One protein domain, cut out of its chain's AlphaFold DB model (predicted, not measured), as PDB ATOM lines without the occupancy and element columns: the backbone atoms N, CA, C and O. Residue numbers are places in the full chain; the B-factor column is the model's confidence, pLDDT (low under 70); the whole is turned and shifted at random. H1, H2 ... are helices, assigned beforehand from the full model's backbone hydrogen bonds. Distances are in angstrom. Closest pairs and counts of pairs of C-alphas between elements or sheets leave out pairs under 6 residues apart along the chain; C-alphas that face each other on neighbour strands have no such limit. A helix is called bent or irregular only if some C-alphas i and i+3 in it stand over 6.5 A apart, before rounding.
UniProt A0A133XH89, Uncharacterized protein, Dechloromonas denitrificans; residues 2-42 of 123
ATOM      1  N   THR A   2     -28.836  35.288  41.116       47.19
ATOM      2  CA  THR A   2     -29.618  36.315  41.820       47.19
ATOM      3  C   THR A   2     -29.995  37.411  40.826       47.19
ATOM      4  O   THR A   2     -29.131  38.113  40.302       47.19
ATOM      5  N   ARG A   3     -31.289  37.529  40.497       51.34
ATOM      6  CA  ARG A   3     -31.797  38.622  39.657       51.34
ATOM      7  C   ARG A   3     -31.388  39.939  40.311       51.34
ATOM      8  O   ARG A   3     -31.777  40.199  41.447       51.34
ATOM      9  N   ALA A   4     -30.594  40.741  39.603       55.75
ATOM     10  CA  ALA A   4     -30.204  42.074  40.043       55.75
ATOM     11  C   ALA A   4     -31.476  42.864  40.367       55.75
ATOM     12  O   ALA A   4     -32.239  43.215  39.466       55.75
ATOM     13  N   SER A   5     -31.740  43.068  41.658       61.72
ATOM     14  CA  SER A   5     -32.957  43.743  42.089       61.72
ATOM     15  C   SER A   5     -32.969  45.165  41.528       61.72
ATOM     16  O   SER A   5     -31.940  45.840  41.586       61.72
ATOM     17  N   PRO A   6     -34.100  45.652  40.992       63.50
ATOM     18  CA  PRO A   6     -34.188  46.981  40.376       63.50
ATOM     19  C   PRO A   6     -33.789  48.106  41.346       63.50
ATOM     20  O   PRO A   6     -33.293  49.148  40.927       63.50
ATOM     21  N   ILE A   7     -33.916  47.845  42.648       62.59
ATOM     22  CA  ILE A   7     -33.481  48.704  43.751       62.59
ATOM     23  C   ILE A   7     -31.965  48.972  43.703       62.59
ATOM     24  O   ILE A   7     -31.532  50.091  43.956       62.59
ATOM     25  N   LEU A   8     -31.149  47.992  43.296       65.94
ATOM     26  CA  LEU A   8     -29.695  48.151  43.146       65.94
ATOM     27  C   LEU A   8     -29.319  49.014  41.935       65.94
ATOM     28  O   LEU A   8     -28.228  49.571  41.897       65.94
ATOM     29  N   ARG A   9     -30.206  49.118  40.937       69.25
ATOM     30  CA  ARG A   9     -29.924  49.798  39.664       69.25
ATOM     31  C   ARG A   9     -30.356  51.261  39.630       69.25
ATOM     32  O   ARG A   9     -29.849  51.996  38.794       69.25
ATOM     33  N   SER A  10     -31.292  51.677  40.484       78.06
ATOM     34  CA  SER A  10     -31.871  53.024  40.434       78.06
ATOM     35  C   SER A  10     -31.471  53.863  41.654       78.06
ATOM     36  O   SER A  10     -32.022  53.655  42.739       78.06
ATOM     37  N   PRO A  11     -30.570  54.854  41.494       78.62
ATOM     38  CA  PRO A  11     -30.153  55.754  42.574       78.62
ATOM     39  C   PRO A  11     -31.319  56.556  43.159       78.62
ATOM     40  O   PRO A  11     -31.377  56.809  44.358       78.62
ATOM     41  N   CYS A  12     -32.287  56.920  42.314       77.50
ATOM     42  CA  CYS A  12     -33.483  57.644  42.734       77.50
ATOM     43  C   CYS A  12     -34.341  56.793  43.683       77.50
ATOM     44  O   CYS A  12     -34.805  57.271  44.718       77.50
ATOM     45  N   LEU A  13     -34.476  55.498  43.380       72.25
ATOM     46  CA  LEU A  13     -35.197  54.560  44.235       72.25
ATOM     47  C   LEU A  13     -34.470  54.356  45.572       72.25
ATOM     48  O   LEU A  13     -35.113  54.314  46.615       72.25
ATOM     49  N   GLN A  14     -33.135  54.282  45.548       78.31
ATOM     50  CA  GLN A  14     -32.314  54.160  46.758       78.31
ATOM     51  C   GLN A  14     -32.458  55.379  47.668       78.31
ATOM     52  O   GLN A  14     -32.646  55.236  48.878       78.31
ATOM     53  N   TRP A  15     -32.423  56.576  47.081       79.88
ATOM     54  CA  TRP A  15     -32.611  57.830  47.799       79.88
ATOM     55  C   TRP A  15     -34.009  57.928  48.420       79.88
ATOM     56  O   TRP A  15     -34.137  58.260  49.600       79.88
ATOM     57  N   LEU A  16     -35.049  57.565  47.662       77.69
ATOM     58  CA  LEU A  16     -36.432  57.576  48.136       77.69
ATOM     59  C   LEU A  16     -36.632  56.577  49.286       77.69
ATOM     60  O   LEU A  16     -37.170  56.948  50.330       77.69
ATOM     61  N   LEU A  17     -36.131  55.343  49.155       73.06
ATOM     62  CA  LEU A  17     -36.182  54.347  50.232       73.06
ATOM     63  C   LEU A  17     -35.427  54.816  51.479       73.06
ATOM     64  O   LEU A  17     -35.932  54.662  52.588       73.06
ATOM     65  N   GLY A  18     -34.249  55.419  51.306       73.75
ATOM     66  CA  GLY A  18     -33.460  55.959  52.409       73.75
ATOM     67  C   GLY A  18     -34.097  57.176  53.090       73.75
ATOM     68  O   GLY A  18     -33.749  57.471  54.233       73.75
ATOM     69  N   GLN A  19     -34.993  57.902  52.418       76.25
ATOM     70  CA  GLN A  19     -35.793  58.970  53.028       76.25
ATOM     71  C   GLN A  19     -36.985  58.416  53.804       76.25
ATOM     72  O   GLN A  19     -37.200  58.787  54.955       76.25
ATOM     73  N   VAL A  20     -37.735  57.498  53.196       71.06
ATOM     74  CA  VAL A  20     -38.916  56.908  53.834       71.06
ATOM     75  C   VAL A  20     -38.504  56.057  55.039       71.06
ATOM     76  O   VAL A  20     -39.111  56.149  56.101       71.06
ATOM     77  N   PHE A  21     -37.433  55.278  54.922       71.69
ATOM     78  CA  PHE A  21     -36.969  54.379  55.974       71.69
ATOM     79  C   PHE A  21     -35.530  54.712  56.378       71.69
ATOM     80  O   PHE A  21     -34.588  54.085  55.892       71.69
ATOM     81  N   PRO A  22     -35.315  55.654  57.314       74.12
ATOM     82  CA  PRO A  22     -33.967  56.058  57.718       74.12
ATOM     83  C   PRO A  22     -33.145  54.896  58.295       74.12
ATOM     84  O   PRO A  22     -31.926  54.886  58.162       74.12
ATOM     85  N   GLN A  23     -33.803  53.881  58.867       70.88
ATOM     86  CA  GLN A  23     -33.148  52.677  59.384       70.88
ATOM     87  C   GLN A  23     -32.447  51.862  58.284       70.88
ATOM     88  O   GLN A  23     -31.384  51.313  58.548       70.88
ATOM     89  N   LEU A  24     -32.955  51.837  57.041       73.25
ATOM     90  CA  LEU A  24     -32.311  51.130  55.918       73.25
ATOM     91  C   LEU A  24     -30.901  51.666  55.615       73.25
ATOM     92  O   LEU A  24     -30.070  50.928  55.091       73.25
ATOM     93  N   ARG A  25     -30.594  52.915  56.002       76.38
ATOM     94  CA  ARG A  25     -29.258  53.517  55.840       76.38
ATOM     95  C   ARG A  25     -28.171  52.836  56.675       76.38
ATOM     96  O   ARG A  25     -26.996  53.063  56.413       76.38
ATOM     97  N   LEU A  26     -28.542  52.019  57.663       78.12
ATOM     98  CA  LEU A  26     -27.597  51.249  58.479       78.12
ATOM     99  C   LEU A  26     -27.029  50.022  57.742       78.12
ATOM    100  O   LEU A  26     -26.081  49.405  58.231       78.12
ATOM    101  N   TRP A  27     -27.590  49.661  56.584       74.56
ATOM    102  CA  TRP A  27     -27.144  48.527  55.775       74.56
ATOM    103  C   TRP A  27     -26.580  48.978  54.428       74.56
ATOM    104  O   TRP A  27     -27.103  49.926  53.831       74.56
ATOM    105  N   PRO A  28     -25.557  48.281  53.902       78.38
ATOM    106  CA  PRO A  28     -25.061  48.540  52.560       78.38
ATOM    107  C   PRO A  28     -26.142  48.211  51.526       78.38
ATOM    108  O   PRO A  28     -26.877  47.232  51.656       78.38
ATOM    109  N   VAL A  29     -26.212  49.014  50.461       74.62
ATOM    110  CA  VAL A  29     -27.255  48.924  49.418       74.62
ATOM    111  C   VAL A  29     -27.337  47.525  48.785       74.62
ATOM    112  O   VAL A  29     -28.413  47.089  48.383       74.62
ATOM    113  N   GLY A  30     -26.217  46.791  48.761       76.81
ATOM    114  CA  GLY A  30     -26.128  45.400  48.304       76.81
ATOM    115  C   GLY A  30     -26.987  44.405  49.094       76.81
ATOM    116  O   GLY A  30     -27.512  43.465  48.504       76.81
ATOM    117  N   GLU A  31     -27.179  44.634  50.394       78.44
ATOM    118  CA  GLU A  31     -27.923  43.743  51.301       78.44
ATOM    119  C   GLU A  31     -29.421  44.085  51.365       78.44
ATOM    120  O   GLU A  31     -30.231  43.300  51.860       78.44
ATOM    121  N   TRP A  32     -29.825  45.244  50.833       78.44
ATOM    122  CA  TRP A  32     -31.217  45.699  50.876       78.44
ATOM    123  C   TRP A  32     -32.211  44.723  50.239       78.44
ATOM    124  O   TRP A  32     -33.268  44.513  50.832       78.44
ATOM    125  N   PRO A  33     -31.943  44.115  49.064       75.38
ATOM    126  CA  PRO A  33     -32.900  43.206  48.445       75.38
ATOM    127  C   PRO A  33     -33.195  41.987  49.312       75.38
ATOM    128  O   PRO A  33     -34.347  41.585  49.420       75.38
ATOM    129  N   GLU A  34     -32.164  41.431  49.942       78.38
ATOM    130  CA  GLU A  34     -32.274  40.260  50.809       78.38
ATOM    131  C   GLU A  34     -32.972  40.606  52.131       78.38
ATOM    132  O   GLU A  34     -33.826  39.862  52.614       78.38
ATOM    133  N   LEU A  35     -32.691  41.790  52.679       74.81
ATOM    134  CA  LEU A  35     -33.398  42.309  53.846       74.81
ATOM    135  C   LEU A  35     -34.894  42.512  53.545       74.81
ATOM    136  O   LEU A  35     -35.753  42.112  54.331       74.81
ATOM    137  N   LEU A  36     -35.220  43.108  52.396       74.19
ATOM    138  CA  LEU A  36     -36.596  43.398  51.989       74.19
ATOM    139  C   LEU A  36     -37.387  42.130  51.665       74.19
ATOM    140  O   LEU A  36     -38.562  42.061  52.024       74.19
ATOM    141  N   THR A  37     -36.776  41.116  51.045       75.94
ATOM    142  CA  THR A  37     -37.437  39.813  50.855       75.94
ATOM    143  C   THR A  37     -37.691  39.125  52.193       75.94
ATOM    144  O   THR A  37     -38.783  38.593  52.401       75.94
ATOM    145  N   ARG A  38     -36.749  39.208  53.141       74.88
ATOM    146  CA  ARG A  38     -36.913  38.665  54.499       74.88
ATOM    147  C   ARG A  38     -38.041  39.357  55.273       74.88
ATOM    148  O   ARG A  38     -38.858  38.684  55.894       74.88
ATOM    149  N   ILE A  39     -38.139  40.684  55.185       73.88
ATOM    150  CA  ILE A  39     -39.228  41.482  55.785       73.88
ATOM    151  C   ILE A  39     -40.565  41.231  55.058       73.88
ATOM    152  O   ILE A  39     -41.635  41.213  55.677       73.88
ATOM    153  N   GLY A  40     -40.522  41.009  53.743       65.19
ATOM    154  CA  GLY A  40     -41.678  40.637  52.924       65.19
ATOM    155  C   GLY A  40     -42.275  39.281  53.305       65.19
ATOM    156  O   GLY A  40     -43.487  39.113  53.220       65.19
ATOM    157  N   GLY A  41     -41.454  38.355  53.806       64.75
ATOM    158  CA  GLY A  41     -41.890  37.051  54.316       64.75
ATOM    159  C   GLY A  41     -42.557  37.075  55.697       64.75
ATOM    160  O   GLY A  41     -43.064  36.046  56.132       64.75
ATOM    161  N   LEU A  42     -42.576  38.217  56.396       66.31
ATOM    162  CA  LEU A  42     -43.297  38.334  57.668       66.31
ATOM    163  C   LEU A  42     -44.806  38.143  57.443       66.31
ATOM    164  O   LEU A  42     -45.372  38.620  56.455       66.31
TER     165      LEU A  42
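What this domain is: This is residues 2 to 42 of the 123 residues of an uncharacterized protein of Dechloromonas denitrificans (UniProt A0A133XH89). Four helices go round in a small ring, the longer H2 and H4 on opposite sides and the short H1 and H3 between them. Residues 37 to 42 stick out at the far end of H4. The 41 printed residues are all helix in class, with no named strand, and compact: radius of gyration of the C-alphas 9.9 A, spans 23 by 21 by 14 A.

Where its parts are: H1, residues 6 to 9, begins at C-alpha (-34.188, 46.981, 40.376). H2, residues 11 to 20, is 14.3 A long; H3 is residues 22 to 26. H4, residues 29 to 40, is 17.0 A long and ends at C-alpha (-41.678, 40.637, 52.924). It is irregular, C-alphas 30 and 33 being 7.1 A apart.

How they stand to each other: H1 and H2 only just touch, only at the corner, with 3 pairs of C-alphas within 8 A; closest are Ile 7 and Leu 13, 6.1 A. H2 and H3 likewise, with 3 pairs; closest C-alphas Gly 18 and Arg 25, 5.9 A. H4 touches H1 with residues 29 to 33 alone; closest C-alphas Leu 8 and Val 29, 6.8 A. H2 and H4 are close but not clearly touching, at a steep tilt of 53 degrees. Every O i to N i+4 pair is within hydrogen-bond range in H2, 6 of 8 in H4, 0 of 1 in H3, where 2 of 2 O i to N i+3 pairs are.

The domain as a whole: The printed part has no cut, and its links are tight. Residues 2 to 9 and 40 to 42 have pLDDT under 70.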